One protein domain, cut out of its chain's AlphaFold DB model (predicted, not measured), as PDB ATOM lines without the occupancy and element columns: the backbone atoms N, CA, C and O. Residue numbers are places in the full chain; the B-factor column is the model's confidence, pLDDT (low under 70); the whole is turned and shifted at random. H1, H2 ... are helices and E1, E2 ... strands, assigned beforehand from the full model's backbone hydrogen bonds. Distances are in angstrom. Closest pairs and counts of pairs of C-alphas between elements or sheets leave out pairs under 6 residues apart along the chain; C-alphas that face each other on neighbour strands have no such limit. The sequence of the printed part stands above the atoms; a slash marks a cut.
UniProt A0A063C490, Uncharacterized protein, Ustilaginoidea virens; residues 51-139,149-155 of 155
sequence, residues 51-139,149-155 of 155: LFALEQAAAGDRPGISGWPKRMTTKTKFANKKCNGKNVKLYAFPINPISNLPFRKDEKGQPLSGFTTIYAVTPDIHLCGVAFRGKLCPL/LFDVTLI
ATOM      1  N   LEU A  51     -15.113  29.551  16.007       86.81
ATOM      2  CA  LEU A  51     -15.640  30.297  17.152       86.81
ATOM      3  C   LEU A  51     -15.104  29.735  18.471       86.81
ATOM      4  O   LEU A  51     -14.508  30.478  19.239       86.81
ATOM      5  N   PHE A  52     -15.193  28.418  18.667       89.38
ATOM      6  CA  PHE A  52     -14.656  27.765  19.860       89.38
ATOM      7  C   PHE A  52     -13.145  28.003  20.018       89.38
ATOM      8  O   PHE A  52     -12.658  28.327  21.098       89.38
ATOM      9  N   ALA A  53     -12.383  27.914  18.922       91.50
ATOM     10  CA  ALA A  53     -10.948  28.192  18.951       91.50
ATOM     11  C   ALA A  53     -10.624  29.664  19.289       91.50
ATOM     12  O   ALA A  53      -9.604  29.925  19.931       91.50
ATOM     13  N   LEU A  54     -11.470  30.612  18.868       90.56
ATOM     14  CA  LEU A  54     -11.343  32.040  19.186       90.56
ATOM     15  C   LEU A  54     -11.674  32.340  20.648       90.56
ATOM     16  O   LEU A  54     -10.932  33.082  21.285       90.56
ATOM     17  N   GLU A  55     -12.740  31.751  21.187       91.25
ATOM     18  CA  GLU A  55     -13.112  31.904  22.600       91.25
ATOM     19  C   GLU A  55     -11.971  31.467  23.519       91.25
ATOM     20  O   GLU A  55     -11.640  32.147  24.484       91.25
ATOM     21  N   GLN A  56     -11.300  30.368  23.178       92.69
ATOM     22  CA  GLN A  56     -10.139  29.895  23.927       92.69
ATOM     23  C   GLN A  56      -8.892  30.771  23.706       92.69
ATOM     24  O   GLN A  56      -8.075  30.935  24.611       92.69
ATOM     25  N   ALA A  57      -8.745  31.381  22.527       92.62
ATOM     26  CA  ALA A  57      -7.666  32.331  22.255       92.62
ATOM     27  C   ALA A  57      -7.803  33.630  23.071       92.62
ATOM     28  O   ALA A  57      -6.797  34.290  23.327       92.62
ATOM     29  N   ALA A  58      -9.010  33.963  23.547       90.81
ATOM     30  CA  ALA A  58      -9.262  35.112  24.421       90.81
ATOM     31  C   ALA A  58      -8.523  35.044  25.775       90.81
ATOM     32  O   ALA A  58      -8.499  36.031  26.506       90.81
ATOM     33  N   ALA A  59      -7.856  33.925  26.091       90.50
ATOM     34  CA  ALA A  59      -6.948  33.802  27.232       90.50
ATOM     35  C   ALA A  59      -5.771  34.811  27.214       90.50
ATOM     36  O   ALA A  59      -5.161  35.057  28.261       90.50
ATOM     37  N   GLY A  60      -5.467  35.413  26.056       93.19
ATOM     38  CA  GLY A  60      -4.478  36.486  25.914       93.19
ATOM     39  C   GLY A  60      -3.042  35.973  25.824       93.19
ATOM     40  O   GLY A  60      -2.793  34.892  25.322       93.19
ATOM     41  N   ASP A  61      -2.060  36.748  26.273       94.81
ATOM     42  CA  ASP A  61      -0.634  36.404  26.146       94.81
ATOM     43  C   ASP A  61       0.061  36.096  27.481       94.81
ATOM     44  O   ASP A  61       1.229  35.697  27.505       94.81
ATOM     45  N   ARG A  62      -0.646  36.278  28.601       95.12
ATOM     46  CA  ARG A  62      -0.098  36.104  29.949       95.12
ATOM     47  C   ARG A  62      -0.476  34.746  30.526       95.12
ATOM     48  O   ARG A  62      -1.679  34.513  30.686       95.12
ATOM     49  N   PRO A  63       0.493  33.902  30.918       95.38
ATOM     50  CA  PRO A  63       0.190  32.638  31.568       95.38
ATOM     51  C   PRO A  63      -0.537  32.853  32.901       95.38
ATOM     52  O   PRO A  63      -0.246  33.803  33.628       95.38
ATOM     53  N   GLY A  64      -1.508  31.990  33.195       95.19
ATOM     54  CA  GLY A  64      -2.137  31.881  34.515       95.19
ATOM     55  C   GLY A  64      -1.521  30.771  35.359       95.19
ATOM     56  O   GLY A  64      -0.448  30.246  35.050       95.19
ATOM     57  N   ILE A  65      -2.241  30.357  36.402       96.25
ATOM     58  CA  ILE A  65      -1.812  29.298  37.340       96.25
ATOM     59  C   ILE A  65      -1.616  27.944  36.632       96.25
ATOM     60  O   ILE A  65      -0.780  27.136  37.039       96.25
ATOM     61  N   SER A  66      -2.339  27.702  35.534       95.56
ATOM     62  CA  SER A  66      -2.165  26.510  34.692       95.56
ATOM     63  C   SER A  66      -0.820  26.453  33.947       95.56
ATOM     64  O   SER A  66      -0.484  25.410  33.383       95.56
ATOM     65  N   GLY A  67      -0.066  27.559  33.891       95.12
ATOM     66  CA  GLY A  67       1.127  27.703  33.049       95.12
ATOM     67  C   GLY A  67       0.823  27.947  31.563       95.12
ATOM     68  O   GLY A  67       1.740  27.913  30.742       95.12
ATOM     69  N   TRP A  68      -0.445  28.181  31.212       95.75
ATOM     70  CA  TRP A  68      -0.911  28.532  29.869       95.75
ATOM     71  C   TRP A  68      -1.534  29.931  29.849       95.75
ATOM     72  O   TRP A  68      -2.076  30.355  30.874       95.75
ATOM     73  N   PRO A  69      -1.540  30.637  28.705       96.25
ATOM     74  CA  PRO A  69      -0.983  30.266  27.397       96.25
ATOM     75  C   PRO A  69       0.543  30.189  27.357       96.25
ATOM     76  O   PRO A  69       1.232  30.804  28.168       96.25
ATOM     77  N   LYS A  70       1.063  29.429  26.389       95.69
ATOM     78  CA  LYS A  70       2.501  29.282  26.138       95.69
ATOM     79  C   LYS A  70       2.886  29.984  24.853       95.69
ATOM     80  O   LYS A  70       2.154  29.916  23.865       95.69
ATOM     81  N   ARG A  71       4.050  30.626  24.850       94.88
ATOM     82  CA  ARG A  71       4.629  31.166  23.622       94.88
ATOM     83  C   ARG A  71       5.079  30.009  22.728       94.88
ATOM     84  O   ARG A  71       5.526  28.972  23.210       94.88
ATOM     85  N   MET A  72       4.976  30.192  21.422       91.31
ATOM     86  CA  MET A  72       5.444  29.203  20.456       91.31
ATOM     87  C   MET A  72       6.129  29.854  19.261       91.31
ATOM     88  O   MET A  72       5.954  31.043  18.987       91.31
ATOM     89  N   THR A  73       6.883  29.046  18.528       87.31
ATOM     90  CA  THR A  73       7.364  29.382  17.188       87.31
ATOM     91  C   THR A  73       6.963  28.289  16.214       87.31
ATOM     92  O   THR A  73       6.635  27.162  16.584       87.31
ATOM     93  N   THR A  74       6.949  28.632  14.936       84.56
ATOM     94  CA  THR A  74       6.752  27.659  13.871       84.56
ATOM     95  C   THR A  74       7.505  28.113  12.629       84.56
ATOM     96  O   THR A  74       7.716  29.309  12.422       84.56
ATOM     97  N   LYS A  75       7.926  27.149  11.809       81.56
ATOM     98  CA  LYS A  75       8.426  27.402  10.450       81.56
ATOM     99  C   LYS A  75       7.286  27.425   9.426       81.56
ATOM    100  O   LYS A  75       7.497  27.804   8.276       81.56
ATOM    101  N   THR A  76       6.089  27.023   9.844       79.75
ATOM    102  CA  THR A  76       4.921  26.883   8.987       79.75
ATOM    103  C   THR A  76       4.190  28.206   8.852       79.75
ATOM    104  O   THR A  76       3.973  28.924   9.827       79.75
ATOM    105  N   LYS A  77       3.775  28.518   7.624       84.25
ATOM    106  CA  LYS A  77       2.885  29.646   7.361       84.25
ATOM    107  C   LYS A  77       1.444  29.232   7.628       84.25
ATOM    108  O   LYS A  77       0.991  28.189   7.171       84.25
ATOM    109  N   PHE A  78       0.709  30.087   8.317       86.12
ATOM    110  CA  PHE A  78      -0.723  29.941   8.524       86.12
ATOM    111  C   PHE A  78      -1.507  30.527   7.352       86.12
ATOM    112  O   PHE A  78      -1.062  31.480   6.704       86.12
ATOM    113  N   ALA A  79      -2.728  30.033   7.143       82.62
ATOM    114  CA  ALA A  79      -3.671  30.629   6.196       82.62
ATOM    115  C   ALA A  79      -3.978  32.101   6.546       82.62
ATOM    116  O   ALA A  79      -4.125  32.954   5.668       82.62
ATOM    117  N   ASN A  80      -4.016  32.434   7.841       84.12
ATOM    118  CA  ASN A  80      -4.135  33.817   8.286       84.12
ATOM    119  C   ASN A  80      -2.794  34.552   8.134       84.12
ATOM    120  O   ASN A  80      -1.886  34.392   8.950       84.12
ATOM    121  N   LYS A  81      -2.688  35.420   7.120       85.19
ATOM    122  CA  LYS A  81      -1.473  36.200   6.827       85.19
ATOM    123  C   LYS A  81      -0.989  37.057   8.003       85.19
ATOM    124  O   LYS A  81       0.216  37.278   8.114       85.19
ATOM    125  N   LYS A  82      -1.883  37.482   8.907       87.56
ATOM    126  CA  LYS A  82      -1.510  38.239  10.118       87.56
ATOM    127  C   LYS A  82      -0.631  37.435  11.081       87.56
ATOM    128  O   LYS A  82       0.056  38.020  11.904       87.56
ATOM    129  N   CYS A  83      -0.613  36.110  10.949       89.56
ATOM    130  CA  CYS A  83       0.192  35.209  11.766       89.56
ATOM    131  C   CYS A  83       1.592  34.932  11.203       89.56
ATOM    132  O   CYS A  83       2.395  34.288  11.867       89.56
ATOM    133  N   ASN A  84       1.896  35.404   9.988       88.25
ATOM    134  CA  ASN A  84       3.123  35.057   9.259       88.25
ATOM    135  C   ASN A  84       4.197  36.160   9.305       88.25
ATOM    136  O   ASN A  84       5.190  36.090   8.581       88.25
ATOM    137  N   GLY A  85       3.984  37.219  10.091       83.06
ATOM    138  CA  GLY A  85       4.907  38.350  10.180       83.06
ATOM    139  C   GLY A  85       6.128  38.052  11.058       83.06
ATOM    140  O   GLY A  85       6.020  37.371  12.071       83.06
ATOM    141  N   LYS A  86       7.289  38.629  10.713       77.69
ATOM    142  CA  LYS A  86       8.562  38.422  11.441       77.69
ATOM    143  C   LYS A  86       8.527  38.845  12.918       77.69
ATOM    144  O   LYS A  86       9.247  38.270  13.722       77.69
ATOM    145  N   ASN A  87       7.684  39.817  13.270       82.75
ATOM    146  CA  ASN A  87       7.555  40.347  14.636       82.75
ATOM    147  C   ASN A  87       6.286  39.854  15.351       82.75
ATOM    148  O   ASN A  87       5.903  40.396  16.389       82.75
ATOM    149  N   VAL A  88       5.604  38.855  14.789       88.31
ATOM    150  CA  VAL A  88       4.367  38.328  15.363       88.31
ATOM    151  C   VAL A  88       4.702  37.372  16.499       88.31
ATOM    152  O   VAL A  88       5.434  36.399  16.325       88.31
ATOM    153  N   LYS A  89       4.145  37.643  17.680       92.44
ATOM    154  CA  LYS A  89       4.231  36.746  18.834       92.44
ATOM    155  C   LYS A  89       3.087  35.742  18.748       92.44
ATOM    156  O   LYS A  89       1.924  36.140  18.787       92.44
ATOM    157  N   LEU A  90       3.433  34.465  18.627       94.12
ATOM    158  CA  LEU A  90       2.470  33.372  18.585       94.12
ATOM    159  C   LEU A  90       2.338  32.718  19.955       94.12
ATOM    160  O   LEU A  90       3.327  32.515  20.667       94.12
ATOM    161  N   TYR A  91       1.107  32.361  20.281       96.50
ATOM    162  CA  TYR A  91       0.729  31.704  21.517       96.50
ATOM    163  C   TYR A  91      -0.128  30.484  21.212       96.50
ATOM    164  O   TYR A  91      -0.897  30.463  20.249       96.50
ATOM    165  N   ALA A  92       0.018  29.474  22.058       96.31
ATOM    166  CA  ALA A  92      -0.818  28.294  22.087       96.31
ATOM    167  C   ALA A  92      -1.583  28.243  23.410       96.31
ATOM    168  O   ALA A  92      -1.025  28.534  24.474       96.31
ATOM    169  N   PHE A  93      -2.849  27.840  23.353       96.88
ATOM    170  CA  PHE A  93      -3.678  27.600  24.533       96.88
ATOM    171  C   PHE A  93      -4.447  26.280  24.380       96.88
ATOM    172  O   PHE A  93      -4.911  25.996  23.270       96.88
ATOM    173  N   PRO A  94      -4.564  25.437  25.424       95.88
ATOM    174  CA  PRO A  94      -5.250  24.157  25.313       95.88
ATOM    175  C   PRO A  94      -6.739  24.359  25.059       95.88
ATOM    176  O   PRO A  94      -7.337  25.302  25.563       95.88
ATOM    177  N   ILE A  95      -7.339  23.453  24.294       94.19
ATOM    178  CA  ILE A  95      -8.780  23.458  24.015       94.19
ATOM    179  C   ILE A  95      -9.323  22.038  24.137       94.19
ATOM    180  O   ILE A  95      -8.588  21.092  23.877       94.19
ATOM    181  N   ASN A  96     -10.592  21.839  24.489       91.50
ATOM    182  CA  ASN A  96     -11.177  20.495  24.555       91.50
ATOM    183  C   ASN A  96     -12.425  20.374  23.665       91.50
ATOM    184  O   ASN A  96     -13.544  20.516  24.148       91.50
ATOM    185  N   PRO A  97     -12.250  20.099  22.359       86.12
ATOM    186  CA  PRO A  97     -13.368  20.048  21.419       86.12
ATOM    187  C   PRO A  97     -14.240  18.793  21.573       86.12
ATOM    188  O   PRO A  97     -15.319  18.737  21.002       86.12
ATOM    189  N   ILE A  98     -13.780  17.772  22.309       84.69
ATOM    190  CA  ILE A  98     -14.523  16.514  22.487       84.69
ATOM    191  C   ILE A  98     -15.560  16.650  23.606       84.69
ATOM    192  O   ILE A  98     -16.678  16.169  23.466       84.69
ATOM    193  N   SER A  99     -15.198  17.304  24.714       81.69
ATOM    194  CA  SER A  99     -16.114  17.520  25.843       81.69
ATOM    195  C   SER A  99     -16.843  18.864  25.792       81.69
ATOM    196  O   SER A  99     -17.753  19.077  26.588       81.69
ATOM    197  N   ASN A 100     -16.428  19.785  24.911       72.88
ATOM    198  CA  ASN A 100     -16.836  21.196  24.907       72.88
ATOM    199  C   ASN A 100     -16.598  21.941  26.235       72.88
ATOM    200  O   ASN A 100     -17.053  23.072  26.396       72.88
ATOM    201  N   LEU A 101     -15.854  21.355  27.180       83.31
ATOM    202  CA  LEU A 101     -15.462  22.040  28.405       83.31
ATOM    203  C   LEU A 101     -14.244  22.931  28.118       83.31
ATOM    204  O   LEU A 101     -13.213  22.422  27.666       83.31
ATOM    205  N   PRO A 102     -14.326  24.252  28.358       86.75
ATOM    206  CA  PRO A 102     -13.213  25.155  28.102       86.75
ATOM    207  C   PRO A 102     -12.047  24.855  29.048       86.75
ATOM    208  O   PRO A 102     -12.256  24.541  30.221       86.75
ATOM    209  N   PHE A 103     -10.813  24.992  28.561       92.88
ATOM    210  CA  PHE A 103      -9.648  24.928  29.438       92.88
ATOM    211  C   PHE A 103      -9.528  26.250  30.199       92.88
ATOM    212  O   PHE A 103      -9.574  27.331  29.608       92.88
ATOM    213  N   ARG A 104      -9.372  26.190  31.521       94.50
ATOM    214  CA  ARG A 104      -9.334  27.380  32.378       94.50
ATOM    215  C   ARG A 104      -7.897  27.795  32.666       94.50
ATOM    216  O   ARG A 104      -7.123  27.057  33.263       94.50
ATOM    217  N   LYS A 105      -7.526  29.011  32.276       94.62
ATOM    218  CA  LYS A 105      -6.172  29.555  32.471       94.62
ATOM    219  C   LYS A 105      -5.718  29.534  33.945       94.62
ATOM    220  O   LYS A 105      -4.539  29.290  34.212       94.62
ATOM    221  N   ASP A 106      -6.638  29.753  34.878       95.62
ATOM    222  CA  ASP A 106      -6.340  29.948  36.303       95.62
ATOM    223  C   ASP A 106      -6.667  28.726  37.176       95.62
ATOM    224  O   ASP A 106      -6.846  28.842  38.384       95.62
ATOM    225  N   GLU A 107      -6.703  27.528  36.584       95.19
ATOM    226  CA  GLU A 107      -6.904  26.272  37.310       95.19
ATOM    227  C   GLU A 107      -5.768  25.275  37.032       95.19
ATOM    228  O   GLU A 107      -5.360  25.048  35.890       95.19
ATOM    229  N   LYS A 108      -5.251  24.651  38.096       94.00
ATOM    230  CA  LYS A 108      -4.134  23.699  38.036       94.00
ATOM    231  C   LYS A 108      -4.637  22.261  37.868       94.00
ATOM    232  O   LYS A 108      -5.685  21.904  38.384       94.00
ATOM    233  N   GLY A 109      -3.850  21.419  37.195       90.75
ATOM    234  CA  GLY A 109      -4.097  19.970  37.131       90.75
ATOM    235  C   GLY A 109      -5.184  19.528  36.147       90.75
ATOM    236  O   GLY A 109      -5.541  18.355  36.132       90.75
ATOM    237  N   GLN A 110      -5.689  20.433  35.306       92.50
ATOM    238  CA  GLN A 110      -6.655  20.086  34.268       92.50
ATOM    239  C   GLN A 110      -6.049  19.125  33.229       92.50
ATOM    240  O   GLN A 110      -4.904  19.322  32.801       92.50
ATOM    241  N   PRO A 111      -6.808  18.116  32.769       89.81
ATOM    242  CA  PRO A 111      -6.345  17.195  31.743       89.81
ATOM    243  C   PRO A 111      -6.164  17.915  30.401       89.81
ATOM    244  O   PRO A 111      -7.029  18.664  29.945       89.81
ATOM    245  N   LEU A 112      -5.042  17.650  29.731       90.06
ATOM    246  CA  LEU A 112      -4.761  18.179  28.399       90.06
ATOM    247  C   LEU A 112      -5.301  17.221  27.333       90.06
ATOM    248  O   LEU A 112      -4.868  16.076  27.233       90.06
ATOM    249  N   SER A 113      -6.199  17.715  26.483       88.25
ATOM    250  CA  SER A 113      -6.784  16.964  25.357       88.25
ATOM    251  C   SER A 113      -5.783  16.672  24.222       88.25
ATOM    252  O   SER A 113      -6.078  15.919  23.295       88.25
ATOM    253  N   GLY A 114      -4.616  17.323  24.247       90.44
ATOM    254  CA  GLY A 114      -3.663  17.365  23.139       90.44
ATOM    255  C   GLY A 114      -4.031  18.363  22.036       90.44
ATOM    256  O   GLY A 114      -3.191  18.616  21.174       90.44
ATOM    257  N   PHE A 115      -5.229  18.951  22.056       93.81
ATOM    258  CA  PHE A 115      -5.610  20.028  21.148       93.81
ATOM    259  C   PHE A 115      -5.186  21.385  21.702       93.81
ATOM    260  O   PHE A 115      -5.304  21.660  22.898       93.81
ATOM    261  N   THR A 116      -4.741  22.257  20.807       95.88
ATOM    262  CA  THR A 116      -4.355  23.634  21.116       95.88
ATOM    263  C   THR A 116      -4.890  24.578  20.053       95.88
ATOM    264  O   THR A 116      -4.827  24.279  18.861       95.88
ATOM    265  N   THR A 117      -5.417  25.720  20.480       95.19
ATOM    266  CA  THR A 117      -5.658  26.865  19.600       95.19
ATOM    267  C   THR A 117      -4.363  27.658  19.477       95.19
ATOM    268  O   THR A 117      -3.641  27.813  20.464       95.19
ATOM    269  N   ILE A 118      -4.049  28.126  18.272       95.75
ATOM    270  CA  ILE A 118      -2.843  28.894  17.965       95.75
ATOM    271  C   ILE A 118      -3.272  30.264  17.473       95.75
ATOM    272  O   ILE A 118      -4.061  30.376  16.530       95.75
ATOM    273  N   TYR A 119      -2.735  31.310  18.084       95.25
ATOM    274  CA  TYR A 119      -3.109  32.681  17.779       95.25
ATOM    275  C   TYR A 119      -1.932  33.640  17.916       95.25
ATOM    276  O   TYR A 119      -0.965  33.399  18.637       95.25
ATOM    277  N   ALA A 120      -2.035  34.741  17.189       94.62
ATOM    278  CA  ALA A 120      -1.166  35.891  17.302       94.62
ATOM    279  C   ALA A 120      -1.828  36.944  18.190       94.62
ATOM    280  O   ALA A 120      -3.046  37.125  18.138       94.62
ATOM    281  N   VAL A 121      -1.012  37.656  18.962       90.69
ATOM    282  CA  VAL A 121      -1.451  38.825  19.733       90.69
ATOM    283  C   VAL A 121      -0.742  40.053  19.171       90.69
ATOM    284  O   VAL A 121       0.469  40.215  19.339       90.69
ATOM    285  N   THR A 122      -1.491  40.885  18.448       82.31
ATOM    286  CA  THR A 122      -1.025  42.132  17.825       82.31
ATOM    287  C   THR A 122      -2.111  43.199  17.950       82.31
ATOM    288  O   THR A 122      -2.967  43.280  17.073       82.31
ATOM    289  N   PRO A 123      -2.007  44.089  18.950       83.31
ATOM    290  CA  PRO A 123      -3.121  44.709  19.705       83.31
ATOM    291  C   PRO A 123      -4.426  43.908  19.886       83.31
ATOM    292  O   PRO A 123      -4.932  43.800  20.996       83.31
ATOM    293  N   ASP A 124      -4.930  43.304  18.819       88.00
ATOM    294  CA  ASP A 124      -6.017  42.345  18.757       88.00
ATOM    295  C   ASP A 124      -5.506  40.896  18.798       88.00
ATOM    296  O   ASP A 124      -4.336  40.591  18.540       88.00
ATOM    297  N   ILE A 125      -6.435  39.972  19.041       90.62
ATOM    298  CA  ILE A 125      -6.195  38.531  18.947       90.62
ATOM    299  C   ILE A 125      -6.537  38.056  17.532       90.62
ATOM    300  O   ILE A 125      -7.611  38.327  16.986       90.62
ATOM    301  N   HIS A 126      -5.622  37.316  16.914       91.44
ATOM    302  CA  HIS A 126      -5.799  36.754  15.580       91.44
ATOM    303  C   HIS A 126      -5.611  35.246  15.611       91.44
ATOM    304  O   HIS A 126      -4.498  34.756  15.774       91.44
ATOM    305  N   LEU A 127      -6.694  34.498  15.394       92.25
ATOM    306  CA  LEU A 127      -6.606  33.048  15.268       92.25
ATOM    307  C   LEU A 127      -5.782  32.662  14.033       92.25
ATOM    308  O   LEU A 127      -6.082  33.089  12.914       92.25
ATOM    309  N   CYS A 128      -4.779  31.821  14.250       91.19
ATOM    310  CA  CYS A 128      -3.868  31.317  13.231       91.19
ATOM    311  C   CYS A 128      -4.196  29.877  12.841       91.19
ATOM    312  O   CYS A 128      -4.096  29.527  11.667       91.19
ATOM    313  N   GLY A 129      -4.629  29.059  13.801       92.12
ATOM    314  CA  GLY A 129      -5.015  27.680  13.541       92.12
ATOM    315  C   GLY A 129      -5.372  26.901  14.798       92.12
ATOM    316  O   GLY A 129      -5.418  27.443  15.898       92.12
ATOM    317  N   VAL A 130      -5.594  25.606  14.611       93.00
ATOM    318  CA  VAL A 130      -5.721  24.613  15.680       93.00
ATOM    319  C   VAL A 130      -4.697  23.523  15.408       93.00
ATOM    320  O   VAL A 130      -4.460  23.186  14.249       93.00
ATOM    321  N   ALA A 131      -4.087  22.975  16.452       92.56
ATOM    322  CA  ALA A 131      -3.170  21.853  16.344       92.56
ATOM    323  C   ALA A 131      -3.535  20.732  17.315       92.56
ATOM    324  O   ALA A 131      -3.981  20.992  18.433       92.56
ATOM    325  N   PHE A 132      -3.279  19.492  16.911       91.88
ATOM    326  CA  PHE A 132      -3.356  18.310  17.761       91.88
ATOM    327  C   PHE A 132      -1.961  17.709  17.933       91.88
ATOM    328  O   PHE A 132      -1.327  17.322  16.953       91.88
ATOM    329  N   ARG A 133      -1.469  17.635  19.175       88.56
ATOM    330  CA  ARG A 133      -0.126  17.126  19.524       88.56
ATOM    331  C   ARG A 133       0.983  17.742  18.659       88.56
ATOM    332  O   ARG A 133       1.843  17.038  18.142       88.56
ATOM    333  N   GLY A 134       0.916  19.060  18.475       83.62
ATOM    334  CA  GLY A 134       1.867  19.816  17.659       83.62
ATOM    335  C   GLY A 134       1.597  19.773  16.153       83.62
ATOM    336  O   GLY A 134       2.282  20.463  15.419       83.62
ATOM    337  N   LYS A 135       0.595  19.037  15.662       86.38
ATOM    338  CA  LYS A 135       0.290  18.981  14.225       86.38
ATOM    339  C   LYS A 135      -0.854  19.902  13.853       86.38
ATOM    340  O   LYS A 135      -1.945  19.747  14.400       86.38
ATOM    341  N   LEU A 136      -0.617  20.844  12.938       87.25
ATOM    342  CA  LEU A 136      -1.665  21.757  12.473       87.25
ATOM    343  C   LEU A 136      -2.802  21.004  11.792       87.25
ATOM    344  O   LEU A 136      -2.587  20.130  10.955       87.25
ATOM    345  N   CYS A 137      -4.020  21.382  12.150       87.94
ATOM    346  CA  CYS A 137      -5.229  20.842  11.572       87.94
ATOM    347  C   CYS A 137      -5.646  21.696  10.368       87.94
ATOM    348  O   CYS A 137      -5.739  22.923  10.511       87.94
ATOM    349  N   PRO A 138      -5.919  21.093   9.197       78.62
ATOM    350  CA  PRO A 138      -6.406  21.824   8.036       78.62
ATOM    351  C   PRO A 138      -7.726  22.539   8.339       78.62
ATOM    352  O   PRO A 138      -8.619  21.994   8.995       78.62
ATOM    353  N   LEU A 139      -7.848  23.767   7.841       76.38
ATOM    354  CA  LEU A 139      -9.094  24.523   7.841       76.38
ATOM    355  C   LEU A 139      -9.937  24.051   6.649       76.38
ATOM    356  O   LEU A 139      -9.476  24.114   5.517       76.38
ATOM    357  N   LEU A 149       1.172  17.602   6.800       38.03
ATOM    358  CA  LEU A 149       1.331  17.484   8.246       38.03
ATOM    359  C   LEU A 149       2.444  18.451   8.667       38.03
ATOM    360  O   LEU A 149       3.594  18.261   8.282       38.03
ATOM    361  N   PHE A 150       2.117  19.466   9.465       49.22
ATOM    362  CA  PHE A 150       3.084  20.477   9.902       49.22
ATOM    363  C   PHE A 150       3.356  20.402  11.401       49.22
ATOM    364  O   PHE A 150       2.406  20.424  12.179       49.22
ATOM    365  N   ASP A 151       4.632  20.402  11.794       41.91
ATOM    366  CA  ASP A 151       5.063  20.391  13.195       41.91
ATOM    367  C   ASP A 151       5.068  21.796  13.838       41.91
ATOM    368  O   ASP A 151       5.527  22.790  13.264       41.91
ATOM    369  N   VAL A 152       4.567  21.864  15.069       44.81
ATOM    370  CA  VAL A 152       4.510  23.029  15.958       44.81
ATOM    371  C   VAL A 152       5.268  22.698  17.240       44.81
ATOM    372  O   VAL A 152       4.944  21.722  17.919       44.81
ATOM    373  N   THR A 153       6.225  23.553  17.604       64.50
ATOM    374  CA  THR A 153       7.044  23.404  18.815       64.50
ATOM    375  C   THR A 153       6.687  24.488  19.830       64.50
ATOM    376  O   THR A 153       6.725  25.684  19.530       64.50
ATOM    377  N   LEU A 154       6.332  24.066  21.046       56.97
ATOM    378  CA  LEU A 154       6.162  24.962  22.193       56.97
ATOM    379  C   LEU A 154       7.543  25.338  22.741       56.97
ATOM    380  O   LEU A 154       8.416  24.473  22.802       56.97
ATOM    381  N   ILE A 155       7.724  26.603  23.123       52.94
ATOM    382  CA  ILE A 155       8.948  27.097  23.775       52.94
ATOM    383  C   ILE A 155       8.707  27.186  25.278       52.94
ATOM    384  O   ILE A 155       7.599  27.627  25.668       52.94
TER     385      ILE A 155
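This is residues 51 to 139 and 149 to 155 of the 155 residues of an uncharacterized protein of Ustilaginoidea virens (UniProt A0A063C490). With little regular structure, this is a strongly twisted sheet E1-E2-E3-E4, a meander, each strand the antiparallel neighbour of the one before, with short helix H1 across one face and long loops. The printed part has 96 residues, 33 in named elements, class mixed, in chain order H1, E1, E2, E3, E4. It is compact, radius of gyration of the C-alphas 12.3 A, spanning 33 by 28 by 25 A.

E3, residues 115 to 122, and E4, residues 124 to 132, form a hairpin, N 118 to O 129 2.8 A. E2, residues 90 to 94, forms hairpins with E3, N 91 to O 119 2.8 A, and E1, residues 70 to 73, N 72 to O 90 2.9 A. H1, residues 51 to 57, is on the sheet, height 8.1 A, closest C-alphas Ala 53 and Thr 117, 5.5 A; its O i to N i+4 pairs are within hydrogen-bond range.

H1 begins at C-alpha 51 (-15.640, 30.297, 17.152). E3 is 22.8 A long; E4, 24.2 A, ends at C-alpha 132 (-3.356, 18.310, 17.761).

Links H1 to E1, E1 to E2 and E2 to E3 are long. Residues 140 to 148 are not printed; C-alphas 139 and 149 are 12.6 A apart. Residues 149 to 155 have pLDDT under 70.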